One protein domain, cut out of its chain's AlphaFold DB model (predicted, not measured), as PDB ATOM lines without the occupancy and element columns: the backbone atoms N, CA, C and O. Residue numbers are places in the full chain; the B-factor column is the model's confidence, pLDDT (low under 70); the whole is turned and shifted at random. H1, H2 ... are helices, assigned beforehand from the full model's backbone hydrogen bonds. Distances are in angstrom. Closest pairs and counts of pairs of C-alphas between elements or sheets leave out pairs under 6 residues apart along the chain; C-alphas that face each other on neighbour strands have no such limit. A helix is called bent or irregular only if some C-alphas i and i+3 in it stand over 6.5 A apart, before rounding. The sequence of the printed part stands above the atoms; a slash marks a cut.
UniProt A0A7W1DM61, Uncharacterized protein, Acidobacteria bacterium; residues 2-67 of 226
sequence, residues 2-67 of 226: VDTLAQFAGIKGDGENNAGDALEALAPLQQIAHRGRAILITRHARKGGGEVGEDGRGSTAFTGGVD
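AT A GLANCE: This is residues 2 to 67 of the 226 residues of an uncharacterized protein of Acidobacteria bacterium (UniProt A0A7W1DM61). One longer helix, H3, is the main rod of this domain, with three short helical pieces, H1, H2 and H4, near it and a long unnamed link, residues 34 to 60, that turns at the far end of H3, folds back past it and loops round to H4. H2 makes a corner with the start of H3, and H4 packs on H3. The printed part has 66 residues with four named helices, in the order H1, H2, H3, H4, and no named strand; the class is all helix, though just 28 of the 66 residues are in named elements. The whole is compact, with a radius of gyration of the C-alphas of 11.5 A and spans of 36 by 25 by 19 A.

HOW THE PARTS SIT: Start at H1, residues 5 to 8, and go on to H2, residues 13 to 17. The two are close but not clearly touching; their closest C-alphas, those of Ala 6 and Glu 16, are 6.8 A apart. Next comes H3, residues 19 to 33. H1 and H3 are also close but not clearly touching, with the closest C-alphas, Leu 5 and Ala 25, 7.6 A apart. H2 and H3 only just touch, with 3 pairs of C-alphas within 8 A, and touch only at the corner by their link; H3 does so with residues 21 to 22 alone, and the closest C-alphas are those of Gly 15 and Asp 21, 5.9 A apart. Last look at H4, residues 61 to 64, which touches H3: the closest C-alphas, Ala 19 and Ala 61, are 5.3 A apart. H4 is apart from H1 and from H2. In the backbone, 9 of 11 O i to N i+4 pairs of H3 are within hydrogen-bond range; H2 has 0 of 1, with 1 of its 2 O i to N i+3 pairs within range, and H1 and H4 are too short for an O i to N i+4 pair.

IN THESE COORDINATES: Find C-alpha 5 at (50.982, -18.450, 26.301), where H1 begins; it spans 5.1 A to C-alpha 8. H2 spans 9.0 A and is irregular, with C-alphas 13 and 16 lying 7.3 A apart. H3 runs 20.2 A from C-alpha 19 at (51.206, -10.807, 38.102) to C-alpha 33 at (35.933, -18.289, 27.245); it is irregular, but only just, with C-alphas 25 and 28 lying 7.0 A apart. H4 spans 4.9 A and ends at C-alpha 64, at (44.653, -18.173, 39.644).

THE WHOLE: The two C-alphas farthest apart are those of Arg 35 and Gly 48, 36.2 A. The printed part has no cut. The links from H1 to H2 and from H2 to H3 are tight, and the link from H3 to H4, 27 residues, is long. The mean pLDDT of the printed part is 89.2; look for the values under 70 at residues 48 to 50 and residue 53.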
ATOM      1  N   VAL A   2      46.511 -22.380  22.558       93.12
ATOM      2  CA  VAL A   2      47.637 -21.433  22.534       93.12
ATOM      3  C   VAL A   2      48.873 -22.127  23.101       93.12
ATOM      4  O   VAL A   2      48.832 -22.573  24.248       93.12
ATOM      5  N   ASP A   3      49.946 -22.204  22.310       91.94
ATOM      6  CA  ASP A   3      51.199 -22.862  22.691       91.94
ATOM      7  C   ASP A   3      52.433 -22.025  22.306       91.94
ATOM      8  O   ASP A   3      52.653 -21.780  21.122       91.94
ATOM      9  N   THR A   4      53.249 -21.514  23.235       89.50
ATOM     10  CA  THR A   4      52.996 -21.316  24.683       89.50
ATOM     11  C   THR A   4      52.423 -19.918  24.937       89.50
ATOM     12  O   THR A   4      52.681 -18.985  24.171       89.50
ATOM     13  N   LEU A   5      51.658 -19.732  26.024       91.38
ATOM     14  CA  LEU A   5      50.982 -18.450  26.301       91.38
ATOM     15  C   LEU A   5      51.950 -17.255  26.365       91.38
ATOM     16  O   LEU A   5      51.659 -16.209  25.793       91.38
ATOM     17  N   ALA A   6      53.099 -17.408  27.029       89.00
ATOM     18  CA  ALA A   6      54.053 -16.313  27.215       89.00
ATOM     19  C   ALA A   6      54.597 -15.781  25.878       89.00
ATOM     20  O   ALA A   6      54.653 -14.569  25.666       89.00
ATOM     21  N   GLN A   7      54.941 -16.685  24.953       90.50
ATOM     22  CA  GLN A   7      55.414 -16.307  23.624       90.50
ATOM     23  C   GLN A   7      54.293 -15.690  22.784       90.50
ATOM     24  O   GLN A   7      54.517 -14.687  22.109       90.50
ATOM     25  N   PHE A   8      53.088 -16.262  22.848       92.31
ATOM     26  CA  PHE A   8      51.931 -15.766  22.105       92.31
ATOM     27  C   PHE A   8      51.522 -14.351  22.534       92.31
ATOM     28  O   PHE A   8      51.232 -13.508  21.689       92.31
ATOM     29  N   ALA A   9      51.539 -14.078  23.839       92.62
ATOM     30  CA  ALA A   9      51.220 -12.769  24.403       92.62
ATOM     31  C   ALA A   9      52.373 -11.753  24.282       92.62
ATOM     32  O   ALA A   9      52.210 -10.593  24.647       92.62
ATOM     33  N   GLY A  10      53.539 -12.165  23.770       93.31
ATOM     34  CA  GLY A  10      54.688 -11.278  23.594       93.31
ATOM     35  C   GLY A  10      55.312 -10.804  24.909       93.31
ATOM     36  O   GLY A  10      55.906  -9.724  24.933       93.31
ATOM     37  N   ILE A  11      55.198 -11.593  25.984       91.62
ATOM     38  CA  ILE A  11      55.796 -11.282  27.287       91.62
ATOM     39  C   ILE A  11      57.325 -11.302  27.155       91.62
ATOM     40  O   ILE A  11      57.904 -12.243  26.609       91.62
ATOM     41  N   LYS A  12      57.995 -10.253  27.645       88.62
ATOM     42  CA  LYS A  12      59.450 -10.066  27.521       88.62
ATOM     43  C   LYS A  12      60.129  -9.988  28.883       88.62
ATOM     44  O   LYS A  12      59.549  -9.496  29.847       88.62
ATOM     45  N   GLY A  13      61.398 -10.401  28.923       86.06
ATOM     46  CA  GLY A  13      62.237 -10.315  30.119       86.06
ATOM     47  C   GLY A  13      61.595 -11.012  31.319       86.06
ATOM     48  O   GLY A  13      61.090 -12.125  31.192       86.06
ATOM     49  N   ASP A  14      61.580 -10.324  32.459       85.00
ATOM     50  CA  ASP A  14      61.008 -10.837  33.708       85.00
ATOM     51  C   ASP A  14      59.482 -10.677  33.810       85.00
ATOM     52  O   ASP A  14      58.906 -11.026  34.841       85.00
ATOM     53  N   GLY A  15      58.809 -10.195  32.756       87.56
ATOM     54  CA  GLY A  15      57.356  -9.995  32.761       87.56
ATOM     55  C   GLY A  15      56.564 -11.280  33.014       87.56
ATOM     56  O   GLY A  15      55.504 -11.258  33.622       87.56
ATOM     57  N   GLU A  16      57.123 -12.447  32.674       87.44
ATOM     58  CA  GLU A  16      56.498 -13.745  32.970       87.44
ATOM     59  C   GLU A  16      56.302 -13.959  34.484       87.44
ATOM     60  O   GLU A  16      55.390 -14.671  34.900       87.44
ATOM     61  N   ASN A  17      57.128 -13.321  35.320       89.56
ATOM     62  CA  ASN A  17      57.039 -13.377  36.779       89.56
ATOM     63  C   ASN A  17      56.137 -12.277  37.367       89.56
ATOM     64  O   ASN A  17      55.826 -12.313  38.559       89.56
ATOM     65  N   ASN A  18      55.698 -11.311  36.560       93.31
ATOM     66  CA  ASN A  18      54.831 -10.223  36.989       93.31
ATOM     67  C   ASN A  18      53.355 -10.658  36.936       93.31
ATOM     68  O   ASN A  18      52.871 -11.179  35.934       93.31
ATOM     69  N   ALA A  19      52.622 -10.446  38.031       92.12
ATOM     70  CA  ALA A  19      51.206 -10.807  38.102       92.12
ATOM     71  C   ALA A  19      50.322  -9.976  37.153       92.12
ATOM     72  O   ALA A  19      49.361 -10.507  36.603       92.12
ATOM     73  N   GLY A  20      50.645  -8.696  36.949       94.00
ATOM     74  CA  GLY A  20      49.933  -7.808  36.031       94.00
ATOM     75  C   GLY A  20      50.062  -8.272  34.585       94.00
ATOM     76  O   GLY A  20      49.044  -8.507  33.940       94.00
ATOM     77  N   ASP A  21      51.293  -8.515  34.127       94.62
ATOM     78  CA  ASP A  21      51.563  -8.997  32.764       94.62
ATOM     79  C   ASP A  21      50.886 -10.356  32.502       94.62
ATOM     80  O   ASP A  21      50.351 -10.608  31.421       94.62
ATOM     81  N   ALA A  22      50.851 -11.234  33.512       94.06
ATOM     82  CA  ALA A  22      50.160 -12.518  33.431       94.06
ATOM     83  C   ALA A  22      48.638 -12.369  33.261       94.06
ATOM     84  O   ALA A  22      48.036 -13.042  32.420       94.06
ATOM     85  N   LEU A  23      48.005 -11.490  34.046       95.12
ATOM     86  CA  LEU A  23      46.566 -11.231  33.954       95.12
ATOM     87  C   LEU A  23      46.201 -10.499  32.658       95.12
ATOM     88  O   LEU A  23      45.180 -10.820  32.049       95.12
ATOM     89  N   GLU A  24      47.042  -9.573  32.198       96.12
ATOM     90  CA  GLU A  24      46.871  -8.892  30.913       96.12
ATOM     91  C   GLU A  24      46.913  -9.889  29.748       96.12
ATOM     92  O   GLU A  24      46.038  -9.866  28.881       96.12
ATOM     93  N   ALA A  25      47.856 -10.837  29.772       95.56
ATOM     94  CA  ALA A  25      47.936 -11.907  28.781       95.56
ATOM     95  C   ALA A  25      46.710 -12.842  28.796       95.56
ATOM     96  O   ALA A  25      46.297 -13.344  27.746       95.56
ATOM     97  N   LEU A  26      46.114 -13.085  29.969       96.12
ATOM     98  CA  LEU A  26      44.925 -13.930  30.110       96.12
ATOM     99  C   LEU A  26      43.620 -13.227  29.717       96.12
ATOM    100  O   LEU A  26      42.695 -13.898  29.254       96.12
ATOM    101  N   ALA A  27      43.524 -11.907  29.877       96.19
ATOM    102  CA  ALA A  27      42.265 -11.177  29.732       96.19
ATOM    103  C   ALA A  27      41.556 -11.395  28.374       96.19
ATOM    104  O   ALA A  27      40.349 -11.665  28.373       96.19
ATOM    105  N   PRO A  28      42.239 -11.366  27.207       95.75
ATOM    106  CA  PRO A  28      41.591 -11.651  25.925       95.75
ATOM    107  C   PRO A  28      41.053 -13.084  25.838       95.75
ATOM    108  O   PRO A  28      39.992 -13.323  25.259       95.75
ATOM    109  N   LEU A  29      41.765 -14.045  26.432       96.06
ATOM    110  CA  LEU A  29      41.364 -15.448  26.444       96.06
ATOM    111  C   LEU A  29      40.133 -15.644  27.333       96.06
ATOM    112  O   LEU A  29      39.158 -16.247  26.897       96.06
ATOM    113  N   GLN A  30      40.103 -15.046  28.521       95.12
ATOM    114  CA  GLN A  30      38.927 -15.089  29.397       95.12
ATOM    115  C   GLN A  30      37.675 -14.520  28.710       95.12
ATOM    116  O   GLN A  30      36.600 -15.111  28.794       95.12
ATOM    117  N   GLN A  31      37.802 -13.433  27.940       96.00
ATOM    118  CA  GLN A  31      36.680 -12.892  27.158       96.00
ATOM    119  C   GLN A  31      36.162 -13.871  26.097       96.00
ATOM    120  O   GLN A  31      34.960 -13.923  25.829       96.00
ATOM    121  N   ILE A  32      37.052 -14.637  25.464       95.81
ATOM    122  CA  ILE A  32      36.666 -15.680  24.508       95.81
ATOM    123  C   ILE A  32      35.976 -16.833  25.248       95.81
ATOM    124  O   ILE A  32      34.934 -17.299  24.779       95.81
ATOM    125  N   ALA A  33      36.497 -17.231  26.412       94.69
ATOM    126  CA  ALA A  33      35.933 -18.289  27.245       94.69
ATOM    127  C   ALA A  33      34.518 -17.952  27.734       94.69
ATOM    128  O   ALA A  33      33.599 -18.751  27.560       94.69
ATOM    129  N   HIS A  34      34.297 -16.716  28.198       94.44
ATOM    130  CA  HIS A  34      32.985 -16.208  28.624       94.44
ATOM    131  C   HIS A  34      31.921 -16.238  27.519       94.44
ATOM    132  O   HIS A  34      30.727 -16.190  27.796       94.44
ATOM    133  N   ARG A  35      32.335 -16.328  26.253       96.38
ATOM    134  CA  ARG A  35      31.425 -16.473  25.113       96.38
ATOM    135  C   ARG A  35      31.179 -17.944  24.741       96.38
ATOM    136  O   ARG A  35      30.789 -18.220  23.606       96.38
ATOM    137  N   GLY A  36      31.447 -18.875  25.657       93.69
ATOM    138  CA  GLY A  36      31.163 -20.303  25.514       93.69
ATOM    139  C   GLY A  36      32.191 -21.080  24.693       93.69
ATOM    140  O   GLY A  36      31.829 -22.050  24.034       93.69
ATOM    141  N   ARG A  37      33.460 -20.648  24.665       96.00
ATOM    142  CA  ARG A  37      34.535 -21.368  23.961       96.00
ATOM    143  C   ARG A  37      35.500 -21.991  24.957       96.00
ATOM    144  O   ARG A  37      35.976 -21.311  25.854       96.00
ATOM    145  N   ALA A  38      35.855 -23.254  24.751       94.25
ATOM    146  CA  ALA A  38      36.938 -23.871  25.502       94.25
ATOM    147  C   ALA A  38      38.292 -23.334  25.016       94.25
ATOM    148  O   ALA A  38      38.548 -23.251  23.810       94.25
ATOM    149  N   ILE A  39      39.171 -22.983  25.953       95.56
ATOM    150  CA  ILE A  39      40.525 -22.518  25.654       95.56
ATOM    151  C   ILE A  39      41.514 -23.372  26.424       95.56
ATOM    152  O   ILE A  39      41.475 -23.442  27.645       95.56
ATOM    153  N   LEU A  40      42.432 -23.978  25.677       95.50
ATOM    154  CA  LEU A  40      43.600 -24.647  26.222       95.50
ATOM    155  C   LEU A  40      44.825 -23.766  25.996       95.50
ATOM    156  O   LEU A  40      45.113 -23.395  24.850       95.50
ATOM    157  N   ILE A  41      45.527 -23.460  27.083       94.94
ATOM    158  CA  ILE A  41      46.827 -22.790  27.081       94.94
ATOM    159  C   ILE A  41      47.891 -23.755  27.595       94.94
ATOM    160  O   ILE A  41      47.632 -24.525  28.520       94.94
ATOM    161  N   THR A  42      49.091 -23.701  27.030       93.81
ATOM    162  CA  THR A  42      50.248 -24.440  27.546       93.81
ATOM    163  C   THR A  42      51.260 -23.478  28.163       93.81
ATOM    164  O   THR A  42      51.458 -22.338  27.719       93.81
ATOM    165  N   ARG A  43      51.906 -23.952  29.227       90.38
ATOM    166  CA  ARG A  43      53.005 -23.285  29.924       90.38
ATOM    167  C   ARG A  43      54.059 -24.324  30.270       90.38
ATOM    168  O   ARG A  43      53.739 -25.483  30.523       90.38
ATOM    169  N   HIS A  44      55.317 -23.902  30.295       89.19
ATOM    170  CA  HIS A  44      56.393 -24.758  30.780       89.19
ATOM    171  C   HIS A  44      56.341 -24.877  32.301       89.19
ATOM    172  O   HIS A  44      56.024 -23.910  32.989       89.19
ATOM    173  N   ALA A  45      56.717 -26.041  32.826       85.44
ATOM    174  CA  ALA A  45      56.992 -26.189  34.247       85.44
ATOM    175  C   ALA A  45      58.335 -25.527  34.617       85.44
ATOM    176  O   ALA A  45      59.271 -25.480  33.810       85.44
ATOM    177  N   ARG A  46      58.458 -25.025  35.848       82.00
ATOM    178  CA  ARG A  46      59.723 -24.534  36.408       82.00
ATOM    179  C   ARG A  46      60.682 -25.702  36.654       82.00
ATOM    180  O   ARG A  46      60.265 -26.813  36.968       82.00
ATOM    181  N   LYS A  47      61.990 -25.439  36.577       73.50
ATOM    182  CA  LYS A  47      63.044 -26.466  36.710       73.50
ATOM    183  C   LYS A  47      63.000 -27.233  38.043       73.50
ATOM    184  O   LYS A  47      63.401 -28.388  38.079       73.50
ATOM    185  N   GLY A  48      62.527 -26.594  39.116       68.19
ATOM    186  CA  GLY A  48      62.374 -27.215  40.437       68.19
ATOM    187  C   GLY A  48      61.108 -28.061  40.612       68.19
ATOM    188  O   GLY A  48      60.952 -28.667  41.662       68.19
ATOM    189  N   GLY A  49      60.207 -28.096  39.620       68.19
ATOM    190  CA  GLY A  49      58.900 -28.743  39.759       68.19
ATOM    191  C   GLY A  49      58.037 -28.108  40.857       68.19
ATOM    192  O   GLY A  49      58.295 -26.989  41.293       68.19
ATOM    193  N   GLY A  50      56.995 -28.799  41.300       68.25
ATOM    194  CA  GLY A  50      56.099 -28.327  42.355       68.25
ATOM    195  C   GLY A  50      54.804 -29.128  42.406       68.25
ATOM    196  O   GLY A  50      54.575 -30.014  41.572       68.25
ATOM    197  N   GLU A  51      53.960 -28.798  43.378       72.50
ATOM    198  CA  GLU A  51      52.565 -29.230  43.375       72.50
ATOM    199  C   GLU A  51      51.815 -28.606  42.190       72.50
ATOM    200  O   GLU A  51      52.257 -27.616  41.591       72.50
ATOM    201  N   VAL A  52      50.693 -29.218  41.815       74.81
ATOM    202  CA  VAL A  52      49.858 -28.740  40.707       74.81
ATOM    203  C   VAL A  52      49.466 -27.289  40.944       74.81
ATOM    204  O   VAL A  52      48.899 -26.950  41.977       74.81
ATOM    205  N   GLY A  53      49.753 -26.432  39.966       68.88
ATOM    206  CA  GLY A  53      49.433 -25.008  40.036       68.88
ATOM    207  C   GLY A  53      50.569 -24.126  40.549       68.88
ATOM    208  O   GLY A  53      50.570 -22.928  40.249       68.88
ATOM    209  N   GLU A  54      51.576 -24.710  41.200       76.69
ATOM    210  CA  GLU A  54      52.830 -24.040  41.577       76.69
ATOM    211  C   GLU A  54      54.022 -24.455  40.707       76.69
ATOM    212  O   GLU A  54      55.079 -23.817  40.710       76.69
ATOM    213  N   ASP A  55      53.868 -25.549  39.970       81.00
ATOM    214  CA  ASP A  55      54.873 -26.096  39.074       81.00
ATOM    215  C   ASP A  55      55.001 -25.323  37.760       81.00
ATOM    216  O   ASP A  55      56.051 -25.391  37.123       81.00
ATOM    217  N   GLY A  56      53.987 -24.552  37.365       78.00
ATOM    218  CA  GLY A  56      54.034 -23.673  36.200       78.00
ATOM    219  C   GLY A  56      55.079 -22.558  36.344       78.00
ATOM    220  O   GLY A  56      55.146 -21.865  37.355       78.00
ATOM    221  N   ARG A  57      55.884 -22.340  35.301       83.56
ATOM    222  CA  ARG A  57      56.848 -21.234  35.220       83.56
ATOM    223  C   ARG A  57      56.131 -19.882  35.151       83.56
ATOM    224  O   ARG A  57      55.129 -19.751  34.449       83.56
ATOM    225  N   GLY A  58      56.669 -18.884  35.848       86.56
ATOM    226  CA  GLY A  58      56.128 -17.527  35.886       86.56
ATOM    227  C   GLY A  58      55.262 -17.256  37.113       86.56
ATOM    228  O   GLY A  58      55.324 -17.971  38.110       86.56
ATOM    229  N   SER A  59      54.445 -16.212  37.028       87.19
ATOM    230  CA  SER A  59      53.553 -15.787  38.102       87.19
ATOM    231  C   SER A  59      52.481 -16.836  38.419       87.19
ATOM    232  O   SER A  59      51.874 -17.430  37.523       87.19
ATOM    233  N   THR A  60      52.160 -17.009  39.702       89.81
ATOM    234  CA  THR A  60      51.008 -17.812  40.150       89.81
ATOM    235  C   THR A  60      49.669 -17.207  39.712       89.81
ATOM    236  O   THR A  60      48.660 -17.911  39.678       89.81
ATOM    237  N   ALA A  61      49.649 -15.937  39.286       92.06
ATOM    238  CA  ALA A  61      48.470 -15.283  38.721       92.06
ATOM    239  C   ALA A  61      47.937 -15.989  37.464       92.06
ATOM    240  O   ALA A  61      46.730 -16.006  37.239       92.06
ATOM    241  N   PHE A  62      48.808 -16.640  36.680       92.25
ATOM    242  CA  PHE A  62      48.362 -17.469  35.561       92.25
ATOM    243  C   PHE A  62      47.480 -18.636  36.025       92.25
ATOM    244  O   PHE A  62      46.471 -18.933  35.398       92.25
ATOM    245  N   THR A  63      47.869 -19.295  37.120       91.94
ATOM    246  CA  THR A  63      47.129 -20.409  37.725       91.94
ATOM    247  C   THR A  63      45.822 -19.911  38.348       91.94
ATOM    248  O   THR A  63      44.775 -20.516  38.149       91.94
ATOM    249  N   GLY A  64      45.853 -18.769  39.044       91.50
ATOM    250  CA  GLY A  64      44.653 -18.173  39.644       91.50
ATOM    251  C   GLY A  64      43.637 -17.634  38.626       91.50
ATOM    252  O   GLY A  64      42.458 -17.506  38.943       91.50
ATOM    253  N   GLY A  65      44.074 -17.324  37.403       92.31
ATOM    254  CA  GLY A  65      43.231 -16.756  36.350       92.31
ATOM    255  C   GLY A  65      42.505 -17.773  35.459       92.31
ATOM    256  O   GLY A  65      41.816 -17.354  34.529       92.31
ATOM    257  N   VAL A  66      42.644 -19.080  35.697       94.62
ATOM    258  CA  VAL A  66      42.040 -20.141  34.863       94.62
ATOM    259  C   VAL A  66      41.051 -21.005  35.640       94.62
ATOM    260  O   VAL A  66      41.054 -21.017  36.871       94.62
ATOM    261  N   ASP A  67      40.160 -21.697  34.926       94.81
ATOM    262  CA  ASP A  67      39.159 -22.574  35.546       94.81
ATOM    263  C   ASP A  67      39.724 -23.940  35.947       94.81
ATOM    264  O   ASP A  67      39.368 -24.486  36.990       94.81
TER     265      ASP A  67